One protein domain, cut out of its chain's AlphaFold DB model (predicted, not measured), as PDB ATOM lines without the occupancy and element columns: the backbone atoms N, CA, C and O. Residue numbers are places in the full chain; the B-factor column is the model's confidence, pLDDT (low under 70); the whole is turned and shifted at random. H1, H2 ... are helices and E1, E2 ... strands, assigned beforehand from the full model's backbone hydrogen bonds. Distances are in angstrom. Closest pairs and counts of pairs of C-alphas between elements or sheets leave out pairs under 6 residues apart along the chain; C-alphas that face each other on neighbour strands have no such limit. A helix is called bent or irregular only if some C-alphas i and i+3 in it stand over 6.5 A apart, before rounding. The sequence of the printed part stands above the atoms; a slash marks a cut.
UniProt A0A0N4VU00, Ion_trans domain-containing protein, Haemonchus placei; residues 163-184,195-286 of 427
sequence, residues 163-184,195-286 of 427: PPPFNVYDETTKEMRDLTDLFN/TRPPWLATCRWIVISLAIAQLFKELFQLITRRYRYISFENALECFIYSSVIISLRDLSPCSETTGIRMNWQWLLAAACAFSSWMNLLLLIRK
ATOM      1  N   PRO A 163     -46.836   3.896   0.613       82.94
ATOM      2  CA  PRO A 163     -45.835   2.856   0.805       82.94
ATOM      3  C   PRO A 163     -45.614   2.078  -0.504       82.94
ATOM      4  O   PRO A 163     -46.593   1.759  -1.193       82.94
ATOM      5  N   PRO A 164     -44.357   1.763  -0.865       83.81
ATOM      6  CA  PRO A 164     -44.074   0.902  -2.005       83.81
ATOM      7  C   PRO A 164     -44.531  -0.540  -1.718       83.81
ATOM      8  O   PRO A 164     -44.525  -0.961  -0.560       83.81
ATOM      9  N   PRO A 165     -44.874  -1.332  -2.749       79.19
ATOM     10  CA  PRO A 165     -45.398  -2.691  -2.567       79.19
ATOM     11  C   PRO A 165     -44.413  -3.647  -1.875       79.19
ATOM     12  O   PRO A 165     -44.846  -4.569  -1.194       79.19
ATOM     13  N   PHE A 166     -43.107  -3.399  -1.992       79.44
ATOM     14  CA  PHE A 166     -42.054  -4.223  -1.392       79.44
ATOM     15  C   PHE A 166     -41.688  -3.840   0.051       79.44
ATOM     16  O   PHE A 166     -40.878  -4.516   0.676       79.44
ATOM     17  N   ASN A 167     -42.220  -2.732   0.579       81.94
ATOM     18  CA  ASN A 167     -41.889  -2.265   1.925       81.94
ATOM     19  C   ASN A 167     -43.122  -1.664   2.607       81.94
ATOM     20  O   ASN A 167     -43.246  -0.443   2.756       81.94
ATOM     21  N   VAL A 168     -44.062  -2.538   2.969       81.69
ATOM     22  CA  VAL A 168     -45.317  -2.162   3.624       81.69
ATOM     23  C   VAL A 168     -45.243  -2.514   5.104       81.69
ATOM     24  O   VAL A 168     -45.013  -3.666   5.463       81.69
ATOM     25  N   TYR A 169     -45.484  -1.524   5.961       79.12
ATOM     26  CA  TYR A 169     -45.629  -1.743   7.396       79.12
ATOM     27  C   TYR A 169     -47.055  -2.203   7.709       79.12
ATOM     28  O   TYR A 169     -48.016  -1.474   7.446       79.12
ATOM     29  N   ASP A 170     -47.190  -3.406   8.257       78.69
ATOM     30  CA  ASP A 170     -48.473  -3.977   8.662       78.69
ATOM     31  C   ASP A 170     -48.696  -3.740  10.159       78.69
ATOM     32  O   ASP A 170     -47.938  -4.231  10.996       78.69
ATOM     33  N   GLU A 171     -49.745  -3.001  10.530       76.88
ATOM     34  CA  GLU A 171     -50.032  -2.735  11.945       76.88
ATOM     35  C   GLU A 171     -50.478  -3.978  12.718       76.88
ATOM     36  O   GLU A 171     -50.289  -4.036  13.936       76.88
ATOM     37  N   THR A 172     -51.066  -4.969  12.039       75.69
ATOM     38  CA  THR A 172     -51.547  -6.189  12.704       75.69
ATOM     39  C   THR A 172     -50.389  -7.052  13.186       75.69
ATOM     40  O   THR A 172     -50.446  -7.612  14.281       75.69
ATOM     41  N   THR A 173     -49.320  -7.113  12.391       73.81
ATOM     42  CA  THR A 173     -48.136  -7.930  12.670       73.81
ATOM     43  C   THR A 173     -46.938  -7.126  13.172       73.81
ATOM     44  O   THR A 173     -46.024  -7.716  13.736       73.81
ATOM     45  N   LYS A 174     -46.974  -5.787  13.079       79.88
ATOM     46  CA  LYS A 174     -45.887  -4.854  13.447       79.88
ATOM     47  C   LYS A 174     -44.562  -5.145  12.732       79.88
ATOM     48  O   LYS A 174     -43.491  -4.833  13.250       79.88
ATOM     49  N   GLU A 175     -44.641  -5.718  11.537       81.62
ATOM     50  CA  GLU A 175     -43.495  -6.113  10.723       81.62
ATOM     51  C   GLU A 175     -43.582  -5.489   9.326       81.62
ATOM     52  O   GLU A 175     -44.657  -5.132   8.836       81.62
ATOM     53  N   MET A 176     -42.422  -5.352   8.681       79.19
ATOM     54  CA  MET A 176     -42.339  -4.975   7.273       79.19
ATOM     55  C   MET A 176     -42.592  -6.210   6.415       79.19
ATOM     56  O   MET A 176     -41.932  -7.235   6.593       79.19
ATOM     57  N   ARG A 177     -43.528  -6.110   5.473       75.06
ATOM     58  CA  ARG A 177     -43.855  -7.178   4.527       75.06
ATOM     59  C   ARG A 177     -43.553  -6.751   3.099       75.06
ATOM     60  O   ARG A 177     -43.843  -5.621   2.701       75.06
ATOM     61  N   ASP A 178     -43.022  -7.699   2.337       79.44
ATOM     62  CA  ASP A 178     -42.915  -7.604   0.888       79.44
ATOM     63  C   ASP A 178     -44.188  -8.191   0.262       79.44
ATOM     64  O   ASP A 178     -44.485  -9.375   0.426       79.44
ATOM     65  N   LEU A 179     -44.979  -7.345  -0.406       74.19
ATOM     66  CA  LEU A 179     -46.201  -7.742  -1.107       74.19
ATOM     67  C   LEU A 179     -46.022  -7.801  -2.632       74.19
ATOM     68  O   LEU A 179     -47.007  -7.863  -3.371       74.19
ATOM     69  N   THR A 180     -44.779  -7.813  -3.119       72.75
ATOM     70  CA  THR A 180     -44.456  -7.845  -4.553       72.75
ATOM     71  C   THR A 180     -44.963  -9.123  -5.228       72.75
ATOM     72  O   THR A 180     -45.539  -9.041  -6.316       72.75
ATOM     73  N   ASP A 181     -44.813 -10.282  -4.580       63.53
ATOM     74  CA  ASP A 181     -45.174 -11.599  -5.138       63.53
ATOM     75  C   ASP A 181     -46.687 -11.880  -5.140       63.53
ATOM     76  O   ASP A 181     -47.178 -12.692  -5.925       63.53
ATOM     77  N   LEU A 182     -47.452 -11.152  -4.324       60.31
ATOM     78  CA  LEU A 182     -48.893 -11.356  -4.131       60.31
ATOM     79  C   LEU A 182     -49.752 -10.920  -5.328       60.31
ATOM     80  O   LEU A 182     -50.893 -11.353  -5.452       60.31
ATOM     81  N   PHE A 183     -49.222 -10.096  -6.238       59.47
ATOM     82  CA  PHE A 183     -49.936  -9.679  -7.453       59.47
ATOM     83  C   PHE A 183     -49.760 -10.640  -8.642       59.47
ATOM     84  O   PHE A 183     -50.356 -10.403  -9.693       59.47
ATOM     85  N   ASN A 184     -48.968 -11.709  -8.484       57.62
ATOM     86  CA  ASN A 184     -48.759 -12.741  -9.505       57.62
ATOM     87  C   ASN A 184     -49.598 -14.013  -9.265       57.62
ATOM     88  O   ASN A 184     -49.774 -14.800 -10.193       57.62
ATOM     89  N   THR A 195     -52.610   2.040   8.213       77.00
ATOM     90  CA  THR A 195     -53.035   3.393   8.587       77.00
ATOM     91  C   THR A 195     -52.616   4.389   7.529       77.00
ATOM     92  O   THR A 195     -51.430   4.656   7.323       77.00
ATOM     93  N   ARG A 196     -53.608   4.983   6.874       77.69
ATOM     94  CA  ARG A 196     -53.398   6.076   5.930       77.69
ATOM     95  C   ARG A 196     -53.964   7.343   6.528       77.69
ATOM     96  O   ARG A 196     -55.113   7.341   6.972       77.69
ATOM     97  N   PRO A 197     -53.202   8.441   6.520       85.50
ATOM     98  CA  PRO A 197     -53.753   9.681   6.998       85.50
ATOM     99  C   PRO A 197     -54.883  10.136   6.056       85.50
ATOM    100  O   PRO A 197     -54.754  10.017   4.832       85.50
ATOM    101  N   PRO A 198     -55.985  10.692   6.586       86.06
ATOM    102  CA  PRO A 198     -57.162  11.041   5.788       86.06
ATOM    103  C   PRO A 198     -56.856  12.083   4.702       86.06
ATOM    104  O   PRO A 198     -57.464  12.061   3.632       86.06
ATOM    105  N   TRP A 199     -55.858  12.946   4.927       89.25
ATOM    106  CA  TRP A 199     -55.419  13.939   3.944       89.25
ATOM    107  C   TRP A 199     -54.872  13.304   2.654       89.25
ATOM    108  O   TRP A 199     -54.971  13.914   1.590       89.25
ATOM    109  N   LEU A 200     -54.355  12.068   2.703       88.94
ATOM    110  CA  LEU A 200     -53.812  11.380   1.526       88.94
ATOM    111  C   LEU A 200     -54.913  11.066   0.502       88.94
ATOM    112  O   LEU A 200     -54.701  11.192  -0.706       88.94
ATOM    113  N   ALA A 201     -56.114  10.721   0.978       88.00
ATOM    114  CA  ALA A 201     -57.280  10.521   0.122       88.00
ATOM    115  C   ALA A 201     -57.705  11.834  -0.554       88.00
ATOM    116  O   ALA A 201     -58.006  11.845  -1.749       88.00
ATOM    117  N   THR A 202     -57.666  12.951   0.177       90.69
ATOM    118  CA  THR A 202     -57.931  14.286  -0.375       90.69
ATOM    119  C   THR A 202     -56.911  14.652  -1.455       90.69
ATOM    120  O   THR A 202     -57.305  15.043  -2.555       90.69
ATOM    121  N   CYS A 203     -55.612  14.452  -1.200       91.81
ATOM    122  CA  CYS A 203     -54.551  14.671  -2.187       91.81
ATOM    123  C   CYS A 203     -54.770  13.840  -3.457       91.81
ATOM    124  O   CYS A 203     -54.667  14.381  -4.556       91.81
ATOM    125  N   ARG A 204     -55.150  12.560  -3.325       90.94
ATOM    126  CA  ARG A 204     -55.457  11.684  -4.470       90.94
ATOM    127  C   ARG A 204     -56.519  12.298  -5.387       90.94
ATOM    128  O   ARG A 204     -56.317  12.386  -6.596       90.94
ATOM    129  N   TRP A 205     -57.642  12.740  -4.822       92.31
ATOM    130  CA  TRP A 205     -58.741  13.317  -5.601       92.31
ATOM    131  C   TRP A 205     -58.399  14.685  -6.202       92.31
ATOM    132  O   TRP A 205     -58.815  14.976  -7.326       92.31
ATOM    133  N   ILE A 206     -57.598  15.498  -5.507       94.12
ATOM    134  CA  ILE A 206     -57.072  16.760  -6.044       94.12
ATOM    135  C   ILE A 206     -56.183  16.496  -7.264       94.12
ATOM    136  O   ILE A 206     -56.377  17.115  -8.308       94.12
ATOM    137  N   VAL A 207     -55.250  15.547  -7.177       95.31
ATOM    138  CA  VAL A 207     -54.344  15.219  -8.290       95.31
ATOM    139  C   VAL A 207     -55.127  14.703  -9.498       95.31
ATOM    140  O   VAL A 207     -54.887  15.147 -10.619       95.31
ATOM    141  N   ILE A 208     -56.101  13.814  -9.280       94.50
ATOM    142  CA  ILE A 208     -56.959  13.282 -10.348       94.50
ATOM    143  C   ILE A 208     -57.768  14.403 -11.011       94.50
ATOM    144  O   ILE A 208     -57.829  14.457 -12.240       94.50
ATOM    145  N   SER A 209     -58.386  15.295 -10.231       95.06
ATOM    146  CA  SER A 209     -59.206  16.376 -10.791       95.06
ATOM    147  C   SER A 209     -58.366  17.370 -11.598       95.06
ATOM    148  O   SER A 209     -58.752  17.729 -12.712       95.06
ATOM    149  N   LEU A 210     -57.176  17.732 -11.103       95.38
ATOM    150  CA  LEU A 210     -56.215  18.564 -11.830       95.38
ATOM    151  C   LEU A 210     -55.728  17.880 -13.115       95.38
ATOM    152  O   LEU A 210     -55.709  18.517 -14.167       95.38
ATOM    153  N   ALA A 211     -55.390  16.589 -13.067       95.31
ATOM    154  CA  ALA A 211     -54.952  15.839 -14.244       95.31
ATOM    155  C   ALA A 211     -56.043  15.777 -15.325       95.31
ATOM    156  O   ALA A 211     -55.753  16.000 -16.500       95.31
ATOM    157  N   ILE A 212     -57.303  15.542 -14.942       94.75
ATOM    158  CA  ILE A 212     -58.441  15.531 -15.875       94.75
ATOM    159  C   ILE A 212     -58.653  16.916 -16.495       94.75
ATOM    160  O   ILE A 212     -58.813  17.019 -17.711       94.75
ATOM    161  N   ALA A 213     -58.620  17.982 -15.690       93.94
ATOM    162  CA  ALA A 213     -58.769  19.347 -16.192       93.94
ATOM    163  C   ALA A 213     -57.672  19.704 -17.211       93.94
ATOM    164  O   ALA A 213     -57.961  20.280 -18.264       93.94
ATOM    165  N   GLN A 214     -56.424  19.307 -16.944       92.62
ATOM    166  CA  GLN A 214     -55.308  19.540 -17.863       92.62
ATOM    167  C   GLN A 214     -55.406  18.684 -19.126       92.62
ATOM    168  O   GLN A 214     -55.187  19.196 -20.222       92.62
ATOM    169  N   LEU A 215     -55.816  17.421 -19.010       92.69
ATOM    170  CA  LEU A 215     -56.020  16.546 -20.163       92.69
ATOM    171  C   LEU A 215     -57.162  17.050 -21.056       92.69
ATOM    172  O   LEU A 215     -57.049  17.007 -22.278       92.69
ATOM    173  N   PHE A 216     -58.224  17.610 -20.471       91.88
ATOM    174  CA  PHE A 216     -59.281  18.283 -21.223       91.88
ATOM    175  C   PHE A 216     -58.761  19.522 -21.968       91.88
ATOM    176  O   PHE A 216     -59.073  19.721 -23.145       91.88
ATOM    177  N   LYS A 217     -57.919  20.335 -21.316       88.06
ATOM    178  CA  LYS A 217     -57.240  21.469 -21.955       88.06
ATOM    179  C   LYS A 217     -56.347  21.001 -23.114       88.06
ATOM    180  O   LYS A 217     -56.420  21.603 -24.186       88.06
ATOM    181  N   GLU A 218     -55.579  19.923 -22.959       88.75
ATOM    182  CA  GLU A 218     -54.775  19.361 -24.058       88.75
ATOM    183  C   GLU A 218     -55.630  18.783 -25.184       88.75
ATOM    184  O   GLU A 218     -55.336  19.005 -26.358       88.75
ATOM    185  N   LEU A 219     -56.741  18.120 -24.864       87.81
ATOM    186  CA  LEU A 219     -57.685  17.623 -25.860       87.81
ATOM    187  C   LEU A 219     -58.275  18.773 -26.688       87.81
ATOM    188  O   LEU A 219     -58.348  18.686 -27.914       87.81
ATOM    189  N   PHE A 220     -58.634  19.885 -26.043       85.00
ATOM    190  CA  PHE A 220     -59.098  21.083 -26.739       85.00
ATOM    191  C   PHE A 220     -58.022  21.658 -27.678       85.00
ATOM    192  O   PHE A 220     -58.319  22.045 -28.816       85.00
ATOM    193  N   GLN A 221     -56.756  21.677 -27.246       81.75
ATOM    194  CA  GLN A 221     -55.642  22.104 -28.095       81.75
ATOM    195  C   GLN A 221     -55.391  21.146 -29.265       81.75
ATOM    196  O   GLN A 221     -55.165  21.614 -30.387       81.75
ATOM    197  N   LEU A 222     -55.479  19.836 -29.028       83.62
ATOM    198  CA  LEU A 222     -55.347  18.793 -30.039       83.62
ATOM    199  C   LEU A 222     -56.443  18.916 -31.103       83.62
ATOM    200  O   LEU A 222     -56.135  18.899 -32.292       83.62
ATOM    201  N   ILE A 223     -57.704  19.114 -30.708       81.94
ATOM    202  CA  ILE A 223     -58.826  19.281 -31.650       81.94
ATOM    203  C   ILE A 223     -58.639  20.542 -32.499       81.94
ATOM    204  O   ILE A 223     -58.824  20.504 -33.716       81.94
ATOM    205  N   THR A 224     -58.230  21.649 -31.872       74.25
ATOM    206  CA  THR A 224     -58.063  22.935 -32.563       74.25
ATOM    207  C   THR A 224     -56.897  22.896 -33.557       74.25
ATOM    208  O   THR A 224     -57.004  23.414 -34.664       74.25
ATOM    209  N   ARG A 225     -55.768  22.275 -33.189       71.06
ATOM    210  CA  ARG A 225     -54.507  22.339 -33.958       71.06
ATOM    211  C   ARG A 225     -54.177  21.074 -34.757       71.06
ATOM    212  O   ARG A 225     -53.279  21.116 -35.605       71.06
ATOM    213  N   ARG A 226     -54.901  19.975 -34.519       77.62
ATOM    214  CA  ARG A 226     -54.781  18.660 -35.176       77.62
ATOM    215  C   ARG A 226     -53.321  18.201 -35.290       77.62
ATOM    216  O   ARG A 226     -52.591  18.220 -34.307       77.62
ATOM    217  N   TYR A 227     -52.855  17.840 -36.486       67.44
ATOM    218  CA  TYR A 227     -51.510  17.300 -36.722       67.44
ATOM    219  C   TYR A 227     -50.359  18.237 -36.327       67.44
ATOM    220  O   TYR A 227     -49.291  17.766 -35.952       67.44
ATOM    221  N   ARG A 228     -50.565  19.563 -36.332       67.62
ATOM    222  CA  ARG A 228     -49.543  20.534 -35.885       67.62
ATOM    223  C   ARG A 228     -49.340  20.544 -34.364       67.62
ATOM    224  O   ARG A 228     -48.447  21.239 -33.885       67.62
ATOM    225  N   TYR A 229     -50.173  19.826 -33.612       70.31
ATOM    226  CA  TYR A 229     -50.057  19.680 -32.163       70.31
ATOM    227  C   TYR A 229     -49.069  18.582 -31.745       70.31
ATOM    228  O   TYR A 229     -48.594  18.617 -30.613       70.31
ATOM    229  N   ILE A 230     -48.727  17.630 -32.622       76.38
ATOM    230  CA  ILE A 230     -47.813  16.532 -32.283       76.38
ATOM    231  C   ILE A 230     -46.398  17.105 -32.130       76.38
ATOM    232  O   ILE A 230     -45.680  17.342 -33.096       76.38
ATOM    233  N   SER A 231     -46.025  17.383 -30.887       82.88
ATOM    234  CA  SER A 231     -44.709  17.859 -30.474       82.88
ATOM    235  C   SER A 231     -44.285  17.066 -29.249       82.88
ATOM    236  O   SER A 231     -45.139  16.655 -28.466       82.88
ATOM    237  N   PHE A 232     -42.979  16.879 -29.066       85.50
ATOM    238  CA  PHE A 232     -42.435  16.159 -27.917       85.50
ATOM    239  C   PHE A 232     -42.929  16.730 -26.577       85.50
ATOM    240  O   PHE A 232     -43.332  15.963 -25.715       85.50
ATOM    241  N   GLU A 233     -42.989  18.063 -26.432       86.06
ATOM    242  CA  GLU A 233     -43.520  18.724 -25.221       86.06
ATOM    243  C   GLU A 233     -44.972  18.313 -24.941       86.06
ATOM    244  O   GLU A 233     -45.306  17.882 -23.844       86.06
ATOM    245  N   ASN A 234     -45.826  18.385 -25.960       87.88
ATOM    246  CA  ASN A 234     -47.247  18.087 -25.824       87.88
ATOM    247  C   ASN A 234     -47.496  16.585 -25.597       87.88
ATOM    248  O   ASN A 234     -48.406  16.204 -24.867       87.88
ATOM    249  N   ALA A 235     -46.689  15.721 -26.224       89.56
ATOM    250  CA  ALA A 235     -46.743  14.279 -26.015       89.56
ATOM    251  C   ALA A 235     -46.308  13.905 -24.591       89.56
ATOM    252  O   ALA A 235     -46.956  13.072 -23.964       89.56
ATOM    253  N   LEU A 236     -45.264  14.561 -24.071       92.12
ATOM    254  CA  LEU A 236     -44.811  14.411 -22.690       92.12
ATOM    255  C   LEU A 236     -45.906  14.838 -21.700       92.12
ATOM    256  O   LEU A 236     -46.183  14.103 -20.759       92.12
ATOM    257  N   GLU A 237     -46.570  15.975 -21.928       92.00
ATOM    258  CA  GLU A 237     -47.690  16.437 -21.094       92.00
ATOM    259  C   GLU A 237     -48.857  15.431 -21.103       92.00
ATOM    260  O   GLU A 237     -49.332  15.028 -20.039       92.00
ATOM    261  N   CYS A 238     -49.274  14.946 -22.280       92.88
ATOM    262  CA  CYS A 238     -50.305  13.908 -22.392       92.88
ATOM    263  C   CYS A 238     -49.906  12.606 -21.681       92.88
ATOM    264  O   CYS A 238     -50.731  12.011 -20.982       92.88
ATOM    265  N   PHE A 239     -48.655  12.168 -21.840       93.75
ATOM    266  CA  PHE A 239     -48.113  11.000 -21.150       93.75
ATOM    267  C   PHE A 239     -48.188  11.187 -19.633       93.75
ATOM    268  O   PHE A 239     -48.781  10.359 -18.958       93.75
ATOM    269  N   ILE A 240     -47.709  12.313 -19.095       95.44
ATOM    270  CA  ILE A 240     -47.736  12.585 -17.651       95.44
ATOM    271  C   ILE A 240     -49.166  12.521 -17.108       95.44
ATOM    272  O   ILE A 240     -49.435  11.750 -16.189       95.44
ATOM    273  N   TYR A 241     -50.107  13.284 -17.672       95.12
ATOM    274  CA  TYR A 241     -51.461  13.345 -17.112       95.12
ATOM    275  C   TYR A 241     -52.219  12.019 -17.249       95.12
ATOM    276  O   TYR A 241     -52.930  11.629 -16.322       95.12
ATOM    277  N   SER A 242     -52.046  11.296 -18.361       94.12
ATOM    278  CA  SER A 242     -52.655   9.968 -18.531       94.12
ATOM    279  C   SER A 242     -52.033   8.925 -17.598       94.12
ATOM    280  O   SER A 242     -52.766   8.205 -16.916       94.12
ATOM    281  N   SER A 243     -50.703   8.888 -17.479       93.75
ATOM    282  CA  SER A 243     -49.990   7.976 -16.582       93.75
ATOM    283  C   SER A 243     -50.301   8.236 -15.110       93.75
ATOM    284  O   SER A 243     -50.447   7.267 -14.367       93.75
ATOM    285  N   VAL A 244     -50.481   9.490 -14.673       94.75
ATOM    286  CA  VAL A 244     -50.925   9.797 -13.299       94.75
ATOM    287  C   VAL A 244     -52.316   9.230 -13.032       94.75
ATOM    288  O   VAL A 244     -52.521   8.587 -12.006       94.75
ATOM    289  N   ILE A 245     -53.272   9.408 -13.949       93.31
ATOM    290  CA  ILE A 245     -54.631   8.874 -13.766       93.31
ATOM    291  C   ILE A 245     -54.588   7.347 -13.634       93.31
ATOM    292  O   ILE A 245     -55.195   6.805 -12.713       93.31
ATOM    293  N   ILE A 246     -53.836   6.662 -14.499       92.31
ATOM    294  CA  ILE A 246     -53.672   5.201 -14.445       92.31
ATOM    295  C   ILE A 246     -52.979   4.778 -13.140       92.31
ATOM    296  O   ILE A 246     -53.404   3.826 -12.492       92.31
ATOM    297  N   SER A 247     -51.957   5.512 -12.699       89.81
ATOM    298  CA  SER A 247     -51.186   5.186 -11.490       89.81
ATOM    299  C   SER A 247     -51.955   5.408 -10.182       89.81
ATOM    300  O   SER A 247     -51.622   4.809  -9.164       89.81
ATOM    301  N   LEU A 248     -52.980   6.266 -10.189       89.62
ATOM    302  CA  LEU A 248     -53.788   6.587  -9.006       89.62
ATOM    303  C   LEU A 248     -55.125   5.832  -8.944       89.62
ATOM    304  O   LEU A 248     -55.799   5.886  -7.908       89.62
ATOM    305  N   ARG A 249     -55.534   5.165 -10.027       87.44
ATOM    306  CA  ARG A 249     -56.746   4.339 -10.075       87.44
ATOM    307  C   ARG A 249     -56.492   2.966  -9.468       87.44
ATOM    308  O   ARG A 249     -55.431   2.380  -9.647       87.44
ATOM    309  N   ASP A 250     -57.482   2.439  -8.772       84.38
ATOM    310  CA  ASP A 250     -57.416   1.095  -8.208       84.38
ATOM    311  C   ASP A 250     -57.856   0.128  -9.326       84.38
ATOM    312  O   ASP A 250     -59.015   0.146  -9.730       84.38
ATOM    313  N   LEU A 251     -56.907  -0.595  -9.945       80.75
ATOM    314  CA  LEU A 251     -57.177  -1.445 -11.124       80.75
ATOM    315  C   LEU A 251     -57.531  -2.899 -10.773       80.75
ATOM    316  O   LEU A 251     -58.110  -3.584 -11.611       80.75
ATOM    317  N   SER A 252     -57.187  -3.381  -9.575       78.31
ATOM    318  CA  SER A 252     -57.570  -4.720  -9.096       78.31
ATOM    319  C   SER A 252     -58.467  -4.666  -7.866       78.31
ATOM    320  O   SER A 252     -58.328  -3.747  -7.058       78.31
ATOM    321  N   PRO A 253     -59.292  -5.708  -7.648       74.50
ATOM    322  CA  PRO A 253     -60.085  -5.853  -6.427       74.50
ATOM    323  C   PRO A 253     -59.218  -5.895  -5.158       74.50
ATOM    324  O   PRO A 253     -59.604  -5.336  -4.135       74.50
ATOM    325  N   CYS A 254     -58.006  -6.468  -5.216       74.31
ATOM    326  CA  CYS A 254     -57.060  -6.384  -4.095       74.31
ATOM    327  C   CYS A 254     -56.521  -4.966  -3.875       74.31
ATOM    328  O   CYS A 254     -56.289  -4.572  -2.735       74.31
ATOM    329  N   SER A 255     -56.308  -4.188  -4.941       76.88
ATOM    330  CA  SER A 255     -55.897  -2.785  -4.817       76.88
ATOM    331  C   SER A 255     -57.020  -1.930  -4.230       76.88
ATOM    332  O   SER A 255     -56.743  -1.015  -3.468       76.88
ATOM    333  N   GLU A 256     -58.282  -2.254  -4.511       75.88
ATOM    334  CA  GLU A 256     -59.436  -1.560  -3.936       75.88
ATOM    335  C   GLU A 256     -59.589  -1.826  -2.429       75.88
ATOM    336  O   GLU A 256     -59.863  -0.900  -1.668       75.88
ATOM    337  N   THR A 257     -59.345  -3.060  -1.978       72.88
ATOM    338  CA  THR A 257     -59.471  -3.442  -0.559       72.88
ATOM    339  C   THR A 257     -58.263  -3.043   0.288       72.88
ATOM    340  O   THR A 257     -58.425  -2.479   1.367       72.88
ATOM    341  N   THR A 258     -57.044  -3.296  -0.192       73.12
ATOM    342  CA  THR A 258     -55.798  -3.015   0.555       73.12
ATOM    343  C   THR A 258     -55.247  -1.612   0.286       73.12
ATOM    344  O   THR A 258     -54.421  -1.083   1.035       73.12
ATOM    345  N   GLY A 259     -55.661  -1.001  -0.826       73.94
ATOM    346  CA  GLY A 259     -55.133   0.266  -1.312       73.94
ATOM    347  C   GLY A 259     -53.693   0.190  -1.837       73.94
ATOM    348  O   GLY A 259     -53.087   1.249  -2.033       73.94
ATOM    349  N   ILE A 260     -53.087  -0.997  -1.951       77.81
ATOM    350  CA  ILE A 260     -51.707  -1.189  -2.429       77.81
ATOM    351  C   ILE A 260     -51.697  -1.163  -3.962       77.81
ATOM    352  O   ILE A 260     -52.639  -1.613  -4.616       77.81
ATOM    353  N   ARG A 261     -50.641  -0.594  -4.545       81.62
ATOM    354  CA  ARG A 261     -50.469  -0.482  -5.999       81.62
ATOM    355  C   ARG A 261     -49.773  -1.717  -6.559       81.62
ATOM    356  O   ARG A 261     -48.891  -2.271  -5.915       81.62
ATOM    357  N   MET A 262     -50.129  -2.095  -7.786       81.75
ATOM    358  CA  MET A 262     -49.429  -3.165  -8.502       81.75
ATOM    359  C   MET A 262     -47.982  -2.762  -8.824       81.75
ATOM    360  O   MET A 262     -47.688  -1.580  -9.008       81.75
ATOM    361  N   ASN A 263     -47.093  -3.740  -9.007       84.44
ATOM    362  CA  ASN A 263     -45.672  -3.495  -9.294       84.44
ATOM    363  C   ASN A 263     -45.451  -2.616 -10.538       84.44
ATOM    364  O   ASN A 263     -44.720  -1.626 -10.490       84.44
ATOM    365  N   TRP A 264     -46.136  -2.920 -11.646       86.12
ATOM    366  CA  TRP A 264     -46.041  -2.121 -12.873       86.12
ATOM    367  C   TRP A 264     -46.619  -0.710 -12.693       86.12
ATOM    368  O   TRP A 264     -46.123   0.245 -13.288       86.12
ATOM    369  N   GLN A 265     -47.644  -0.565 -11.847       89.56
ATOM    370  CA  GLN A 265     -48.281   0.713 -11.543       89.56
ATOM    371  C   GLN A 265     -47.353   1.598 -10.703       89.56
ATOM    372  O   GLN A 265     -47.265   2.801 -10.940       89.56
ATOM    373  N   TRP A 266     -46.617   1.000  -9.764       88.69
ATOM    374  CA  TRP A 266     -45.598   1.683  -8.973       88.69
ATOM    375  C   TRP A 266     -44.415   2.141  -9.835       88.69
ATOM    376  O   TRP A 266     -43.988   3.293  -9.742       88.69
ATOM    377  N   LEU A 267     -43.937   1.284 -10.744       91.06
ATOM    378  CA  LEU A 267     -42.885   1.652 -11.695       91.06
ATOM    379  C   LEU A 267     -43.335   2.783 -12.634       91.06
ATOM    380  O   LEU A 267     -42.582   3.728 -12.879       91.06
ATOM    381  N   LEU A 268     -44.580   2.725 -13.120       92.75
ATOM    382  CA  LEU A 268     -45.172   3.792 -13.926       92.75
ATOM    383  C   LEU A 268     -45.260   5.107 -13.138       92.75
ATOM    384  O   LEU A 268     -44.923   6.159 -13.682       92.75
ATOM    385  N   ALA A 269     -45.654   5.058 -11.862       92.31
ATOM    386  CA  ALA A 269     -45.693   6.227 -10.989       92.31
ATOM    387  C   ALA A 269     -44.298   6.850 -10.805       92.31
ATOM    388  O   ALA A 269     -44.169   8.071 -10.886       92.31
ATOM    389  N   ALA A 270     -43.253   6.031 -10.640       93.00
ATOM    390  CA  ALA A 270     -41.869   6.498 -10.537       93.00
ATOM    391  C   ALA A 270     -41.386   7.180 -11.832       93.00
ATOM    392  O   ALA A 270     -40.885   8.307 -11.798       93.00
ATOM    393  N   ALA A 271     -41.607   6.549 -12.991       94.19
ATOM    394  CA  ALA A 271     -41.282   7.136 -14.294       94.19
ATOM    395  C   ALA A 271     -42.055   8.443 -14.546       94.19
ATOM    396  O   ALA A 271     -41.515   9.413 -15.090       94.19
ATOM    397  N   CYS A 272     -43.317   8.491 -14.117       94.94
ATOM    398  CA  CYS A 272     -44.166   9.667 -14.222       94.94
ATOM    399  C   CYS A 272     -43.685  10.802 -13.305       94.94
ATOM    400  O   CYS A 272     -43.615  11.949 -13.747       94.94
ATOM    401  N   ALA A 273     -43.277  10.492 -12.070       94.88
ATOM    402  CA  ALA A 273     -42.694  11.456 -11.139       94.88
ATOM    403  C   ALA A 273     -41.450  12.113 -11.743       94.88
ATOM    404  O   ALA A 273     -41.411  13.339 -11.863       94.88
ATOM    405  N   PHE A 274     -40.498  11.322 -12.241       95.19
ATOM    406  CA  PHE A 274     -39.331  11.854 -12.949       95.19
ATOM    407  C   PHE A 274     -39.725  12.722 -14.156       95.19
ATOM    408  O   PHE A 274     -39.289  13.868 -14.276       95.19
ATOM    409  N   SER A 275     -40.613  12.218 -15.018       94.50
ATOM    410  CA  SER A 275     -41.062  12.948 -16.212       94.50
ATOM    411  C   SER A 275     -41.756  14.271 -15.868       94.50
ATOM    412  O   SER A 275     -41.589  15.255 -16.587       94.50
ATOM    413  N   SER A 276     -42.497  14.332 -14.758       95.38
ATOM    414  CA  SER A 276     -43.170  15.551 -14.301       95.38
ATOM    415  C   SER A 276     -42.181  16.640 -13.866       95.38
ATOM    416  O   SER A 276     -42.302  17.790 -14.288       95.38
ATOM    417  N   TRP A 277     -41.123  16.282 -13.138       95.38
ATOM    418  CA  TRP A 277     -40.051  17.223 -12.804       95.38
ATOM    419  C   TRP A 277     -39.269  17.672 -14.047       95.38
ATOM    420  O   TRP A 277     -38.948  18.854 -14.182       95.38
ATOM    421  N   MET A 278     -39.044  16.777 -15.016       92.75
ATOM    422  CA  MET A 278     -38.454  17.154 -16.307       92.75
ATOM    423  C   MET A 278     -39.347  18.120 -17.097       92.75
ATOM    424  O   MET A 278     -38.854  19.078 -17.695       92.75
ATOM    425  N   ASN A 279     -40.667  17.933 -17.066       93.69
ATOM    426  CA  ASN A 279     -41.598  18.855 -17.706       93.69
ATOM    427  C   ASN A 279     -41.616  20.235 -17.022       93.69
ATOM    428  O   ASN A 279     -41.715  21.249 -17.712       93.69
ATOM    429  N   LEU A 280     -41.414  20.313 -15.699       93.88
ATOM    430  CA  LEU A 280     -41.222  21.597 -15.013       93.88
ATOM    431  C   LEU A 280     -40.043  22.387 -15.603       93.88
ATOM    432  O   LEU A 280     -40.182  23.585 -15.861       93.88
ATOM    433  N   LEU A 281     -38.909  21.732 -15.878       92.12
ATOM    434  CA  LEU A 281     -37.765  22.383 -16.533       92.12
ATOM    435  C   LEU A 281     -38.156  22.938 -17.913       92.12
ATOM    436  O   LEU A 281     -37.837  24.085 -18.237       92.12
ATOM    437  N   LEU A 282     -38.918  22.178 -18.708       89.75
ATOM    438  CA  LEU A 282     -39.408  22.627 -20.021       89.75
ATOM    439  C   LEU A 282     -40.373  23.819 -19.929       89.75
ATOM    440  O   LEU A 282     -40.392  24.662 -20.836       89.75
ATOM    441  N   LEU A 283     -41.147  23.924 -18.845       88.88
ATOM    442  CA  LEU A 283     -41.963  25.102 -18.562       88.88
ATOM    443  C   LEU A 283     -41.080  26.300 -18.199       88.88
ATOM    444  O   LEU A 283     -41.229  27.345 -18.836       88.88
ATOM    445  N   ILE A 284     -40.115  26.150 -17.279       90.50
ATOM    446  CA  ILE A 284     -39.182  27.215 -16.850       90.50
ATOM    447  C   ILE A 284     -38.398  27.800 -18.029       90.50
ATOM    448  O   ILE A 284     -38.148  29.006 -18.057       90.50
ATOM    449  N   ARG A 285     -38.087  26.995 -19.052       89.25
ATOM    450  CA  ARG A 285     -37.452  27.439 -20.309       89.25
ATOM    451  C   ARG A 285     -38.134  28.655 -20.955       89.25
ATOM    452  O   ARG A 285     -37.497  29.427 -21.666       89.25
ATOM    453  N   LYS A 286     -39.431  28.839 -20.708       83.06
ATOM    454  CA  LYS A 286     -40.264  29.910 -21.275       83.06
ATOM    455  C   LYS A 286     -40.248  31.199 -20.428       83.06
ATOM    456  O   LYS A 286     -40.795  32.211 -20.865       83.06
TER     457      LYS A 286
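AT A GLANCE: This is residues 163 to 184 and 195 to 286 of the 427 residues of the protein "Ion_trans domain-containing protein" of Haemonchus placei (UniProt A0A0N4VU00). Three long helices make the body, with H2 running between H1 and H4 and packing on both of them, while the short strand hairpin of E1 and E2 lies near the opposite end of the long axis from the kinked end of H1. The small H3 touches no helix, and residues 197 to 203 and 223 to 228 stick out. The printed part has 114 residues, with two named strands followed by four named helices, in the order E1, E2, H1, H2, H3, H4; the two-stranded sheet is antiparallel and the class is mostly helix. It is loose, with a radius of gyration of the C-alphas of 17.1 A, and spans 56 by 28 by 21 A, only just a rod.

IN THESE COORDINATES: E1 is residues 168 to 170, with C-alpha 168 at (-45.317, -2.162, 3.624), and E2 is residues 175 to 177. H1, residues 198 to 229, is the longest helix, 39.6 A from its first C-alpha at (-57.162, 11.041, 5.788) to its last. H1 is irregular: C-alphas 224 and 227 are 9.6 A apart, and it has a kink of 74 degrees near residue 223. H2 is residues 232 to 248, 24.0 A long. H3 is residues 253 to 258. H4 is residues 263 to 284, 32.3 A long, and ends with C-alpha 284 at (-39.182, 27.215, -16.850).

HOW THE PARTS SIT: E1 and E2 form an antiparallel hairpin, their directions at 136 degrees. N 168 and O 177 are 3.1 A apart and N 177 and O 168 are 2.9 A apart, both within hydrogen-bond range. E1 and E2 are each apart from H2, H3 and H4. H1 and H2 form a helical hairpin and touch, with residues 204 to 218 of H1 alone; their closest C-alphas are those of Ala 211 and Tyr 241, 5.2 A apart. They run opposite ways at a shallow tilt of 32 degrees, only just short of steep. H2 and H4 touch, closest at the C-alphas of Ser 247 and Gln 265, 5.3 A apart. They run opposite ways at a tilt of 38 degrees, only just steep. H1 and H4 are apart. H3 is apart from H1, H2 and H4. In H2, H3 and H4 every O i to N i+4 pair is within hydrogen-bond range; in H1, 24 of 28 are.

THE WHOLE: The two C-alphas farthest apart are those of Thr 173 and Arg 228, 56.3 A. Residues 185 to 194 are not printed, and C-alphas 184 and 195 across this cut are 24.6 A apart. The link from E2 to H1 runs across the cut; of the links that are printed whole, each is tight. The mean pLDDT of the printed part is 84.9, and residues 181 to 184 and 227 to 228 are under 70.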